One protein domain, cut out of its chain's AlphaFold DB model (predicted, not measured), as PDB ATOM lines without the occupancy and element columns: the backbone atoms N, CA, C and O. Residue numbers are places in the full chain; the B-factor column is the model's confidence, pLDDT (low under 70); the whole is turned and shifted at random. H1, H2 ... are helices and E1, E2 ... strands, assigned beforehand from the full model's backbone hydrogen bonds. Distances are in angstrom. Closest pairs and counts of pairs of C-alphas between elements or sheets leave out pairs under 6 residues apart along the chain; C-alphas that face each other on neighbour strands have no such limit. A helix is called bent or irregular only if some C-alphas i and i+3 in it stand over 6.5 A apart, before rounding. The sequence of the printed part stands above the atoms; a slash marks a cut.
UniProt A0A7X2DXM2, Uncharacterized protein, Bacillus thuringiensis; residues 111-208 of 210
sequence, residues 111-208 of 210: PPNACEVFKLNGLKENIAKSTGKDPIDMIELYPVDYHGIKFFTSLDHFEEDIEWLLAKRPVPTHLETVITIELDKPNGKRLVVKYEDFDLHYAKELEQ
ATOM      1  N   PRO A 111     214.946 190.841 189.862       97.69
ATOM      2  CA  PRO A 111     215.044 189.397 190.009       97.69
ATOM      3  C   PRO A 111     213.693 188.742 190.344       97.69
ATOM      4  O   PRO A 111     212.892 189.326 191.086       97.69
ATOM      5  N   PRO A 112     213.416 187.532 189.824       96.94
ATOM      6  CA  PRO A 112     212.172 186.822 190.105       96.94
ATOM      7  C   PRO A 112     211.930 186.560 191.594       96.94
ATOM      8  O   PRO A 112     210.814 186.816 192.053       96.94
ATOM      9  N   ASN A 113     212.948 186.129 192.353       97.00
ATOM     10  CA  ASN A 113     212.783 185.827 193.779       97.00
ATOM     11  C   ASN A 113     212.435 187.102 194.561       97.00
ATOM     12  O   ASN A 113     211.437 187.124 195.283       97.00
ATOM     13  N   ALA A 114     213.158 188.204 194.329       97.00
ATOM     14  CA  ALA A 114     212.820 189.516 194.888       97.00
ATOM     15  C   ALA A 114     211.359 189.935 194.603       97.00
ATOM     16  O   ALA A 114     210.639 190.395 195.496       97.00
ATOM     17  N   CYS A 115     210.885 189.742 193.366       96.50
ATOM     18  CA  CYS A 115     209.499 190.044 192.994       96.50
ATOM     19  C   CYS A 115     208.486 189.158 193.738       96.50
ATOM     20  O   CYS A 115     207.437 189.642 194.175       96.50
ATOM     21  N   GLU A 116     208.779 187.864 193.870       95.81
ATOM     22  CA  GLU A 116     207.917 186.902 194.551       95.81
ATOM     23  C   GLU A 116     207.810 187.201 196.048       95.81
ATOM     24  O   GLU A 116     206.698 187.291 196.575       95.81
ATOM     25  N   VAL A 117     208.935 187.458 196.716       94.25
ATOM     26  CA  VAL A 117     208.956 187.806 198.141       94.25
ATOM     27  C   VAL A 117     208.167 189.091 198.404       94.25
ATOM     28  O   VAL A 117     207.323 189.129 199.305       94.25
ATOM     29  N   PHE A 118     208.350 190.122 197.572       93.56
ATOM     30  CA  PHE A 118     207.579 191.362 197.681       93.56
ATOM     31  C   PHE A 118     206.068 191.109 197.540       93.56
ATOM     32  O   PHE A 118     205.256 191.638 198.306       93.56
ATOM     33  N   LYS A 119     205.671 190.260 196.585       93.31
ATOM     34  CA  LYS A 119     204.270 189.876 196.371       93.31
ATOM     35  C   LYS A 119     203.695 189.107 197.564       93.31
ATOM     36  O   LYS A 119     202.558 189.376 197.957       93.31
ATOM     37  N   LEU A 120     204.459 188.181 198.145       93.38
ATOM     38  CA  LEU A 120     204.054 187.407 199.322       93.38
ATOM     39  C   LEU A 120     203.846 188.309 200.543       93.38
ATOM     40  O   LEU A 120     202.807 188.211 201.198       93.38
ATOM     41  N   ASN A 121     204.777 189.225 200.809       93.94
ATOM     42  CA  ASN A 121     204.639 190.210 201.884       93.94
ATOM     43  C   ASN A 121     203.406 191.104 201.675       93.94
ATOM     44  O   ASN A 121     202.595 191.261 202.586       93.94
ATOM     45  N   GLY A 122     203.180 191.600 200.454       91.19
ATOM     46  CA  GLY A 122     201.979 192.379 200.134       91.19
ATOM     47  C   GLY A 122     200.669 191.603 200.339       91.19
ATOM     48  O   GLY A 122     199.669 192.174 200.780       91.19
ATOM     49  N   LEU A 123     200.649 190.294 200.064       90.38
ATOM     50  CA  LEU A 123     199.489 189.442 200.348       90.38
ATOM     51  C   LEU A 123     199.246 189.308 201.858       90.38
ATOM     52  O   LEU A 123     198.106 189.470 202.300       90.38
ATOM     53  N   LYS A 124     200.304 189.064 202.642       92.25
ATOM     54  CA  LYS A 124     200.237 188.975 204.110       92.25
ATOM     55  C   LYS A 124     199.700 190.271 204.717       92.25
ATOM     56  O   LYS A 124     198.779 190.223 205.530       92.25
ATOM     57  N   GLU A 125     200.175 191.426 204.253       91.38
ATOM     58  CA  GLU A 125     199.658 192.732 204.678       91.38
ATOM     59  C   GLU A 125     198.172 192.928 204.359       91.38
ATOM     60  O   GLU A 125     197.424 193.472 205.172       91.38
ATOM     61  N   ASN A 126     197.721 192.512 203.175       88.50
ATOM     62  CA  ASN A 126     196.315 192.648 202.794       88.50
ATOM     63  C   ASN A 126     195.406 191.765 203.664       88.50
ATOM     64  O   ASN A 126     194.345 192.213 204.111       88.50
ATOM     65  N   ILE A 127     195.830 190.530 203.953       89.88
ATOM     66  CA  ILE A 127     195.127 189.622 204.873       89.88
ATOM     67  C   ILE A 127     195.073 190.228 206.281       89.88
ATOM     68  O   ILE A 127     194.000 190.293 206.881       89.88
ATOM     69  N   ALA A 128     196.193 190.743 206.782       91.56
ATOM     70  CA  ALA A 128     196.278 191.415 208.075       91.56
ATOM     71  C   ALA A 128     195.289 192.595 208.177       91.56
ATOM     72  O   ALA A 128     194.416 192.614 209.048       91.56
ATOM     73  N   LYS A 129     195.311 193.507 207.192       91.19
ATOM     74  CA  LYS A 129     194.394 194.660 207.107       91.19
ATOM     75  C   LYS A 129     192.922 194.245 207.075       91.19
ATOM     76  O   LYS A 129     192.111 194.825 207.788       91.19
ATOM     77  N   SER A 130     192.571 193.237 206.273       91.06
ATOM     78  CA  SER A 130     191.185 192.745 206.161       91.06
ATOM     79  C   SER A 130     190.674 192.032 207.416       91.06
ATOM     80  O   SER A 130     189.469 192.021 207.664       91.06
ATOM     81  N   THR A 131     191.572 191.460 208.218       92.06
ATOM     82  CA  THR A 131     191.228 190.751 209.458       92.06
ATOM     83  C   THR A 131     191.390 191.610 210.712       92.06
ATOM     84  O   THR A 131     191.056 191.150 211.804       92.06
ATOM     85  N   GLY A 132     191.868 192.853 210.569       92.31
ATOM     86  CA  GLY A 132     192.128 193.765 211.684       92.31
ATOM     87  C   GLY A 132     193.254 193.284 212.602       92.31
ATOM     88  O   GLY A 132     193.210 193.544 213.802       92.31
ATOM     89  N   LYS A 133     194.218 192.537 212.056       91.50
ATOM     90  CA  LYS A 133     195.364 191.974 212.781       91.50
ATOM     91  C   LYS A 133     196.672 192.499 212.205       91.50
ATOM     92  O   LYS A 133     196.690 193.025 211.095       91.50
ATOM     93  N   ASP A 134     197.755 192.297 212.942       90.81
ATOM     94  CA  ASP A 134     199.103 192.527 212.436       90.81
ATOM     95  C   ASP A 134     199.522 191.412 211.463       90.81
ATOM     96  O   ASP A 134     199.069 190.267 211.600       90.81
ATOM     97  N   PRO A 135     200.351 191.724 210.451       88.88
ATOM     98  CA  PRO A 135     200.888 190.717 209.550       88.88
ATOM     99  C   PRO A 135     201.838 189.781 210.302       88.88
ATOM    100  O   PRO A 135     202.674 190.218 211.086       88.88
ATOM    101  N   ILE A 136     201.693 188.481 210.051       89.12
ATOM    102  CA  ILE A 136     202.473 187.415 210.690       89.12
ATOM    103  C   ILE A 136     203.402 186.804 209.635       89.12
ATOM    104  O   ILE A 136     203.059 186.773 208.448       89.12
ATOM    105  N   ASP A 137     204.573 186.339 210.072       88.44
ATOM    106  CA  ASP A 137     205.585 185.671 209.247       88.44
ATOM    107  C   ASP A 137     206.060 186.521 208.057       88.44
ATOM    108  O   ASP A 137     206.254 186.006 206.955       88.44
ATOM    109  N   MET A 138     206.194 187.838 208.232       92.12
ATOM    110  CA  MET A 138     206.754 188.709 207.195       92.12
ATOM    111  C   MET A 138     208.198 188.305 206.895       92.12
ATOM    112  O   MET A 138     208.965 188.020 207.807       92.12
ATOM    113  N   ILE A 139     208.552 188.270 205.611       92.62
ATOM    114  CA  ILE A 139     209.933 188.017 205.196       92.62
ATOM    115  C   ILE A 139     210.675 189.348 205.276       92.62
ATOM    116  O   ILE A 139     210.208 190.330 204.692       92.62
ATOM    117  N   GLU A 140     211.797 189.394 205.987       92.25
ATOM    118  CA  GLU A 140     212.608 190.606 206.070       92.25
ATOM    119  C   GLU A 140     213.229 190.942 204.709       92.25
ATOM    120  O   GLU A 140     213.619 190.055 203.943       92.25
ATOM    121  N   LEU A 141     213.253 192.236 204.380       94.12
ATOM    122  CA  LEU A 141     213.707 192.725 203.086       94.12
ATOM    123  C   LEU A 141     214.772 193.797 203.244       94.12
ATOM    124  O   LEU A 141     214.563 194.807 203.913       94.12
ATOM    125  N   TYR A 142     215.857 193.618 202.505       95.31
ATOM    126  CA  TYR A 142     217.034 194.464 202.542       95.31
ATOM    127  C   TYR A 142     217.181 195.223 201.222       95.31
ATOM    128  O   TYR A 142     217.002 194.626 200.153       95.31
ATOM    129  N   PRO A 143     217.480 196.535 201.266       96.94
ATOM    130  CA  PRO A 143     217.808 197.301 200.075       96.94
ATOM    131  C   PRO A 143     219.055 196.742 199.392       96.94
ATOM    132  O   PRO A 143     220.082 196.528 200.036       96.94
ATOM    133  N   VAL A 144     218.976 196.581 198.078       97.94
ATOM    134  CA  VAL A 144     220.085 196.191 197.211       97.94
ATOM    135  C   VAL A 144     220.264 197.241 196.126       97.94
ATOM    136  O   VAL A 144     219.286 197.720 195.550       97.94
ATOM    137  N   ASP A 145     221.517 197.571 195.831       97.69
ATOM    138  CA  ASP A 145     221.912 198.390 194.690       97.69
ATOM    139  C   ASP A 145     222.799 197.554 193.755       97.69
ATOM    140  O   ASP A 145     223.950 197.260 194.078       97.69
ATOM    141  N   TYR A 146     222.249 197.136 192.610       98.00
ATOM    142  CA  TYR A 146     222.991 196.490 191.525       98.00
ATOM    143  C   TYR A 146     223.287 197.524 190.442       98.00
ATOM    144  O   TYR A 146     222.484 197.758 189.536       98.00
ATOM    145  N   HIS A 147     224.437 198.184 190.554       96.88
ATOM    146  CA  HIS A 147     224.911 199.168 189.580       96.88
ATOM    147  C   HIS A 147     223.950 200.337 189.287       96.88
ATOM    148  O   HIS A 147     223.989 200.916 188.201       96.88
ATOM    149  N   GLY A 148     223.072 200.689 190.227       94.69
ATOM    150  CA  GLY A 148     221.987 201.661 190.092       94.69
ATOM    151  C   GLY A 148     220.595 201.041 189.969       94.69
ATOM    152  O   GLY A 148     219.602 201.752 190.117       94.69
ATOM    153  N   ILE A 149     220.476 199.733 189.723       96.31
ATOM    154  CA  ILE A 149     219.200 199.012 189.788       96.31
ATOM    155  C   ILE A 149     218.896 198.725 191.257       96.31
ATOM    156  O   ILE A 149     219.400 197.763 191.833       96.31
ATOM    157  N   LYS A 150     218.054 199.574 191.852       95.62
ATOM    158  CA  LYS A 150     217.677 199.477 193.264       95.62
ATOM    159  C   LYS A 150     216.426 198.632 193.458       95.62
ATOM    160  O   LYS A 150     215.380 198.918 192.873       95.62
ATOM    161  N   PHE A 151     216.524 197.613 194.301       96.19
ATOM    162  CA  PHE A 151     215.416 196.724 194.650       96.19
ATOM    163  C   PHE A 151     215.551 196.233 196.094       96.19
ATOM    164  O   PHE A 151     216.460 196.637 196.811       96.19
ATOM    165  N   PHE A 152     214.608 195.406 196.533       95.88
ATOM    166  CA  PHE A 152     214.624 194.791 197.854       95.88
ATOM    167  C   PHE A 152     214.592 193.275 197.708       95.88
ATOM    168  O   PHE A 152     213.832 192.770 196.882       95.88
ATOM    169  N   THR A 153     215.372 192.564 198.517       96.75
ATOM    170  CA  THR A 153     215.362 191.094 198.566       96.75
ATOM    171  C   THR A 153     215.601 190.579 199.984       96.75
ATOM    172  O   THR A 153     215.951 191.350 200.875       96.75
ATOM    173  N   SER A 154     215.372 189.290 200.215       95.69
ATOM    174  CA  SER A 154     215.716 188.609 201.468       95.69
ATOM    175  C   SER A 154     217.166 188.128 201.441       95.69
ATOM    176  O   SER A 154     217.669 187.787 200.372       95.69
ATOM    177  N   LEU A 155     217.813 187.991 202.606       95.19
ATOM    178  CA  LEU A 155     219.195 187.481 202.680       95.19
ATOM    179  C   LEU A 155     219.363 186.127 201.987       95.19
ATOM    180  O   LEU A 155     220.338 185.928 201.272       95.19
ATOM    181  N   ASP A 156     218.379 185.237 202.137       94.44
ATOM    182  CA  ASP A 156     218.399 183.893 201.546       94.44
ATOM    183  C   ASP A 156     218.446 183.882 200.013       94.44
ATOM    184  O   ASP A 156     218.887 182.899 199.431       94.44
ATOM    185  N   HIS A 157     218.000 184.957 199.358       96.62
ATOM    186  CA  HIS A 157     217.957 185.048 197.897       96.62
ATOM    187  C   HIS A 157     218.973 186.041 197.333       96.62
ATOM    188  O   HIS A 157     219.072 186.161 196.117       96.62
ATOM    189  N   PHE A 158     219.720 186.762 198.180       96.88
ATOM    190  CA  PHE A 158     220.572 187.859 197.727       96.88
ATOM    191  C   PHE A 158     221.608 187.407 196.691       96.88
ATOM    192  O   PHE A 158     221.692 188.005 195.621       96.88
ATOM    193  N   GLU A 159     222.357 186.338 196.967       97.19
ATOM    194  CA  GLU A 159     223.382 185.842 196.040       97.19
ATOM    195  C   GLU A 159     222.766 185.371 194.716       97.19
ATOM    196  O   GLU A 159     223.206 185.805 193.652       97.19
ATOM    197  N   GLU A 160     221.695 184.574 194.772       97.56
ATOM    198  CA  GLU A 160     220.988 184.082 193.579       97.56
ATOM    199  C   GLU A 160     220.409 185.225 192.727       97.56
ATOM    200  O   GLU A 160     220.458 185.191 191.495       97.56
ATOM    201  N   ASP A 161     219.879 186.265 193.372       98.38
ATOM    202  CA  ASP A 161     219.332 187.446 192.708       98.38
ATOM    203  C   ASP A 161     220.424 188.254 191.990       98.38
ATOM    204  O   ASP A 161     220.212 188.715 190.860       98.38
ATOM    205  N   ILE A 162     221.599 188.405 192.611       98.31
ATOM    206  CA  ILE A 162     222.755 189.058 191.984       98.31
ATOM    207  C   ILE A 162     223.290 188.220 190.821       98.31
ATOM    208  O   ILE A 162     223.517 188.764 189.739       98.31
ATOM    209  N   GLU A 163     223.427 186.905 190.983       97.94
ATOM    210  CA  GLU A 163     223.845 186.007 189.899       97.94
ATOM    211  C   GLU A 163     222.882 186.061 188.707       97.94
ATOM    212  O   GLU A 163     223.306 186.126 187.545       97.94
ATOM    213  N   TRP A 164     221.574 186.106 188.973       98.31
ATOM    214  CA  TRP A 164     220.566 186.272 187.935       98.31
ATOM    215  C   TRP A 164     220.732 187.600 187.189       98.31
ATOM    216  O   TRP A 164     220.664 187.623 185.955       98.31
ATOM    217  N   LEU A 165     220.982 188.703 187.906       98.06
ATOM    218  CA  LEU A 165     221.215 190.017 187.301       98.06
ATOM    219  C   LEU A 165     222.492 190.036 186.463       98.06
ATOM    220  O   LEU A 165     222.444 190.493 185.323       98.06
ATOM    221  N   LEU A 166     223.590 189.467 186.954       97.44
ATOM    222  CA  LEU A 166     224.835 189.346 186.193       97.44
ATOM    223  C   LEU A 166     224.619 188.569 184.884       97.44
ATOM    224  O   LEU A 166     225.103 188.971 183.825       97.44
ATOM    225  N   ALA A 167     223.832 187.490 184.926       97.62
ATOM    226  CA  ALA A 167     223.564 186.651 183.761       97.62
ATOM    227  C   ALA A 167     222.561 187.263 182.765       97.62
ATOM    228  O   ALA A 167     222.675 187.054 181.554       97.62
ATOM    229  N   LYS A 168     221.526 187.961 183.249       97.19
ATOM    230  CA  LYS A 168     220.413 188.459 182.415       97.19
ATOM    231  C   LYS A 168     220.509 189.938 182.076       97.19
ATOM    232  O   LYS A 168     219.890 190.376 181.106       97.19
ATOM    233  N   ARG A 169     221.242 190.701 182.878       95.88
ATOM    234  CA  ARG A 169     221.360 192.161 182.836       95.88
ATOM    235  C   ARG A 169     222.832 192.571 183.012       95.88
ATOM    236  O   ARG A 169     223.139 193.334 183.931       95.88
ATOM    237  N   PRO A 170     223.745 192.081 182.153       96.94
ATOM    238  CA  PRO A 170     225.147 192.465 182.235       96.94
ATOM    239  C   PRO A 170     225.280 193.975 182.023       96.94
ATOM    240  O   PRO A 170     224.732 194.530 181.065       96.94
ATOM    241  N   VAL A 171     225.992 194.637 182.930       97.38
ATOM    242  CA  VAL A 171     226.256 196.076 182.853       97.38
ATOM    243  C   VAL A 171     227.537 196.301 182.048       97.38
ATOM    244  O   VAL A 171     228.529 195.623 182.297       97.38
ATOM    245  N   PRO A 172     227.556 197.214 181.063       96.38
ATOM    246  CA  PRO A 172     228.784 197.570 180.364       96.38
ATOM    247  C   PRO A 172     229.822 198.173 181.314       96.38
ATOM    248  O   PRO A 172     229.476 199.017 182.134       96.38
ATOM    249  N   THR A 173     231.104 197.863 181.113       96.06
ATOM    250  CA  THR A 173     232.211 198.271 182.004       96.06
ATOM    251  C   THR A 173     232.274 199.767 182.325       96.06
ATOM    252  O   THR A 173     232.692 200.151 183.409       96.06
ATOM    253  N   HIS A 174     231.837 200.641 181.415       95.38
ATOM    254  CA  HIS A 174     231.830 202.091 181.652       95.38
ATOM    255  C   HIS A 174     230.692 202.578 182.572       95.38
ATOM    256  O   HIS A 174     230.705 203.740 182.969       95.38
ATOM    257  N   LEU A 175     229.719 201.716 182.888       96.25
ATOM    258  CA  LEU A 175     228.607 201.964 183.812       96.25
ATOM    259  C   LEU A 175     228.661 201.078 185.062       96.25
ATOM    260  O   LEU A 175     227.787 201.195 185.921       96.25
ATOM    261  N   GLU A 176     229.642 200.180 185.168       96.50
ATOM    262  CA  GLU A 176     229.820 199.347 186.352       96.50
ATOM    263  C   GLU A 176     230.132 200.225 187.572       96.50
ATOM    264  O   GLU A 176     231.017 201.081 187.562       96.50
ATOM    265  N   THR A 177     229.386 199.995 188.645       95.62
ATOM    266  CA  THR A 177     229.648 200.556 189.979       95.62
ATOM    267  C   THR A 177     229.761 199.425 191.008       95.62
ATOM    268  O   THR A 177     229.913 198.269 190.634       95.62
ATOM    269  N   VAL A 178     229.711 199.703 192.309       95.50
ATOM    270  CA  VAL A 178     229.743 198.642 193.329       95.50
ATOM    271  C   VAL A 178     228.346 198.037 193.503       95.50
ATOM    272  O   VAL A 178     227.362 198.773 193.504       95.50
ATOM    273  N   ILE A 179     228.261 196.714 193.674       98.06
ATOM    274  CA  ILE A 179     227.026 196.021 194.069       98.06
ATOM    275  C   ILE A 179     226.973 195.970 195.596       98.06
ATOM    276  O   ILE A 179     227.936 195.527 196.227       98.06
ATOM    277  N   THR A 180     225.868 196.407 196.199       98.12
ATOM    278  CA  THR A 180     225.754 196.479 197.664       98.12
ATOM    279  C   THR A 180     224.412 196.010 198.198       98.12
ATOM    280  O   THR A 180     223.390 196.198 197.540       98.12
ATOM    281  N   ILE A 181     224.417 195.513 199.433       97.69
ATOM    282  CA  ILE A 181     223.236 195.272 200.268       97.69
ATOM    283  C   ILE A 181     223.327 196.112 201.551       97.69
ATOM    284  O   ILE A 181     224.400 196.244 202.144       97.69
ATOM    285  N   GLU A 182     222.215 196.714 201.972       95.81
ATOM    286  CA  GLU A 182     222.112 197.445 203.238       95.81
ATOM    287  C   GLU A 182     221.525 196.541 204.328       95.81
ATOM    288  O   GLU A 182     220.356 196.179 204.255       95.81
ATOM    289  N   LEU A 183     222.319 196.213 205.348       93.12
ATOM    290  CA  LEU A 183     221.905 195.431 206.517       93.12
ATOM    291  C   LEU A 183     221.607 196.343 207.710       93.12
ATOM    292  O   LEU A 183     222.278 197.362 207.904       93.12
ATOM    293  N   ASP A 184     220.659 195.955 208.554       86.56
ATOM    294  CA  ASP A 184     220.393 196.652 209.809       86.56
ATOM    295  C   ASP A 184     221.371 196.202 210.905       86.56
ATOM    296  O   ASP A 184     221.676 195.021 211.064       86.56
ATOM    297  N   LYS A 185     221.917 197.163 211.659       80.00
ATOM    298  CA  LYS A 185     222.742 196.892 212.844       80.00
ATOM    299  C   LYS A 185     221.892 196.944 214.116       80.00
ATOM    300  O   LYS A 185     220.985 197.776 214.187       80.00
ATOM    301  N   PRO A 186     222.325 196.270 215.201       76.31
ATOM    302  CA  PRO A 186     221.632 196.292 216.499       76.31
ATOM    303  C   PRO A 186     221.419 197.681 217.109       76.31
ATOM    304  O   PRO A 186     220.558 197.897 217.952       76.31
ATOM    305  N   ASN A 187     222.222 198.664 216.701       78.94
ATOM    306  CA  ASN A 187     222.102 200.047 217.156       78.94
ATOM    307  C   ASN A 187     221.201 200.917 216.257       78.94
ATOM    308  O   ASN A 187     221.254 202.145 216.366       78.94
ATOM    309  N   GLY A 188     220.442 200.308 215.342       78.25
ATOM    310  CA  GLY A 188     219.560 200.981 214.386       78.25
ATOM    311  C   GLY A 188     220.282 201.714 213.252       78.25
ATOM    312  O   GLY A 188     219.658 202.481 212.521       78.25
ATOM    313  N   LYS A 189     221.604 201.543 213.104       84.50
ATOM    314  CA  LYS A 189     222.357 202.080 211.958       84.50
ATOM    315  C   LYS A 189     222.370 201.072 210.816       84.50
ATOM    316  O   LYS A 189     222.413 199.877 211.062       84.50
ATOM    317  N   ARG A 190     222.474 201.555 209.580       87.25
ATOM    318  CA  ARG A 190     222.666 200.685 208.413       87.25
ATOM    319  C   ARG A 190     224.137 200.368 208.165       87.25
ATOM    320  O   ARG A 190     225.006 201.231 208.330       87.25
ATOM    321  N   LEU A 191     224.415 199.127 207.784       91.81
ATOM    322  CA  LEU A 191     225.692 198.648 207.272       91.81
ATOM    323  C   LEU A 191     225.559 198.417 205.770       91.81
ATOM    324  O   LEU A 191     224.788 197.566 205.353       91.81
ATOM    325  N   VAL A 192     226.339 199.133 204.967       94.75
ATOM    326  CA  VAL A 192     226.452 198.832 203.536       94.75
ATOM    327  C   VAL A 192     227.529 197.763 203.370       94.75
ATOM    328  O   VAL A 192     228.685 198.008 203.723       94.75
ATOM    329  N   VAL A 193     227.150 196.594 202.863       95.81
ATOM    330  CA  VAL A 193     228.051 195.469 202.573       95.81
ATOM    331  C   VAL A 193     228.176 195.332 201.063       95.81
ATOM    332  O   VAL A 193     227.178 195.408 200.345       95.81
ATOM    333  N   LYS A 194     229.402 195.161 200.570       96.94
ATOM    334  CA  LYS A 194     229.642 194.899 199.151       96.94
ATOM    335  C   LYS A 194     229.377 193.439 198.827       96.94
ATOM    336  O   LYS A 194     229.622 192.582 199.667       96.94
ATOM    337  N   TYR A 195     228.947 193.162 197.602       95.88
ATOM    338  CA  TYR A 195     228.700 191.794 197.153       95.88
ATOM    339  C   TYR A 195     229.938 190.894 197.288       95.88
ATOM    340  O   TYR A 195     229.813 189.788 197.798       95.88
ATOM    341  N   GLU A 196     231.137 191.378 196.935       94.38
ATOM    342  CA  GLU A 196     232.372 190.588 197.081       94.38
ATOM    343  C   GLU A 196     232.743 190.233 198.534       94.38
ATOM    344  O   GLU A 196     233.496 189.289 198.759       94.38
ATOM    345  N   ASP A 197     232.212 190.984 199.502       94.50
ATOM    346  CA  ASP A 197     232.474 190.830 200.934       94.50
ATOM    347  C   ASP A 197     231.272 190.205 201.672       94.50
ATOM    348  O   ASP A 197     231.260 190.148 202.905       94.50
ATOM    349  N   PHE A 198     230.222 189.805 200.947       93.81
ATOM    350  CA  PHE A 198     229.000 189.287 201.548       93.81
ATOM    351  C   PHE A 198     229.206 187.870 202.088       93.81
ATOM    352  O   PHE A 198     229.728 186.993 201.407       93.81
ATOM    353  N   ASP A 199     228.739 187.648 203.315       92.88
ATOM    354  CA  ASP A 199     228.686 186.337 203.952       92.88
ATOM    355  C   ASP A 199     227.309 186.166 204.605       92.88
ATOM    356  O   ASP A 199     226.920 186.926 205.501       92.88
ATOM    357  N   LEU A 200     226.551 185.171 204.133       90.75
ATOM    358  CA  LEU A 200     225.183 184.922 204.587       90.75
ATOM    359  C   LEU A 200     225.117 184.548 206.072       90.75
ATOM    360  O   LEU A 200     224.155 184.901 206.757       90.75
ATOM    361  N   HIS A 201     226.113 183.819 206.579       89.94
ATOM    362  CA  HIS A 201     226.130 183.396 207.972       89.94
ATOM    363  C   HIS A 201     226.307 184.606 208.890       89.94
ATOM    364  O   HIS A 201     225.492 184.810 209.788       89.94
ATOM    365  N   TYR A 202     227.288 185.458 208.592       87.06
ATOM    366  CA  TYR A 202     227.525 186.706 209.308       87.06
ATOM    367  C   TYR A 202     226.324 187.660 209.238       87.06
ATOM    368  O   TYR A 202     225.944 188.259 210.245       87.06
ATOM    369  N   ALA A 203     225.684 187.782 208.069       87.75
ATOM    370  CA  ALA A 203     224.493 188.615 207.914       87.75
ATOM    371  C   ALA A 203     223.336 188.149 208.821       87.75
ATOM    372  O   ALA A 203     222.702 188.975 209.476       87.75
ATOM    373  N   LYS A 204     223.112 186.833 208.934       86.69
ATOM    374  CA  LYS A 204     222.093 186.261 209.834       86.69
ATOM    375  C   LYS A 204     222.443 186.411 211.315       86.69
ATOM    376  O   LYS A 204     221.552 186.590 212.141       86.69
ATOM    377  N   GLU A 205     223.724 186.345 211.675       87.00
ATOM    378  CA  GLU A 205     224.164 186.610 213.053       87.00
ATOM    379  C   GLU A 205     223.909 188.066 213.468       87.00
ATOM    380  O   GLU A 205     223.529 188.331 214.614       87.00
ATOM    381  N   LEU A 206     224.085 189.013 212.540       82.69
ATOM    382  CA  LEU A 206     223.758 190.421 212.767       82.69
ATOM    383  C   LEU A 206     222.260 190.624 213.026       82.69
ATOM    384  O   LEU A 206     221.921 191.328 213.972       82.69
ATOM    385  N   GLU A 207     221.390 189.977 212.245       78.62
ATOM    386  CA  GLU A 207     219.927 190.038 212.397       78.62
ATOM    387  C   GLU A 207     219.474 189.521 213.771       78.62
ATOM    388  O   GLU A 207     218.710 190.180 214.468       78.62
ATOM    389  N   GLN A 208     220.019 188.387 214.222       77.31
ATOM    390  CA  GLN A 208     219.699 187.810 215.538       77.31
ATOM    391  C   GLN A 208     220.182 188.659 216.723       77.31
ATOM    392  O   GLN A 208     219.776 188.422 217.862       77.31
TER     393      GLN A 208
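Overview. This is residues 111 to 208 of the 210 residues of an uncharacterized protein of Bacillus thuringiensis (UniProt A0A7X2DXM2). A strongly twisted sheet of four strands has helix H2 packed along one face, with the shorter H3 beside E3, near where H2 begins. The long helix H1 meets the edge strand E2 and H2 with its first residues and leads away from them, making much of the longest axis. The printed part has 98 residues, with three named helices and four named strands in the order H1, E1, E2, H2, E3, E4, H3. The sheet runs E2, E1, E3, E4, is antiparallel throughout, and the class is mixed, helices and strands. The whole is elongated, spanning 50 by 31 by 19 A, and only just compact, close to loose, with a radius of gyration of the C-alphas of 15.1 A.

Along the chain. In the sheet, E2 is residues 149 to 153, 12.4 A long; E1 is residues 142 to 146, 12.7 A; E3 is residues 180 to 184, 13.3 A; and E4 is residues 190 to 194, 13.0 A. H2, residues 155 to 168, is 20.3 A long and irregular: C-alphas 156 and 159 are 7.7 A apart. H3, residues 200 to 208, is 12.6 A long and ends with C-alpha 208 at (219.699, 187.810, 215.538). H1, residues 112 to 131, runs 28.8 A from C-alpha 112 at (212.172, 186.822, 190.105) to C-alpha 131 at (191.228, 190.751, 209.458).

Arrangement. E1 and E2 form a hairpin, with N 144 and O 151 at 2.8 A, within hydrogen-bond range. Between E1 and E3, N 145 and O 180 are within range at 2.9 A. E3 and E4 form a second hairpin, with N 183 and O 191 within range at 2.8 A. E2, H2 and E3 make a split strand-helix-strand unit, two strands running the same way with E1 between them in the sheet, and its crossover is right-handed. H2 and H3 are on one face of the sheet, giving two layers, one of strands and one of helices. H2 lies over E2 and E1 at a height over the sheet of 9.7 A and runs along the strands, at 19 degrees to E1 on the local plane. H2 touches H3 with residues 155 to 156 alone, at a steep tilt of 39 degrees, opposite ways; their closest C-alphas, of Leu 155 and Leu 200, are 6.8 A apart. H1 only grazes the sheet, with residues 113 to 118. H1 touches H2 with residues 112 to 114 alone, closest at the C-alphas of Asn 113 and His 157, 6.7 A. H1 and H3 are apart. In H1 and H3 every O i to N i+4 pair is within hydrogen-bond range, in H2 8 of 10.

Size, cuts and confidence. The C-alphas farthest apart, those of Thr 131 and His 174, are 50.5 A apart. The printed part has no cut. The link from H2 to E3 is long, with 11 residues. The mean pLDDT of the printed part is 93.1, and no printed residue is under 70.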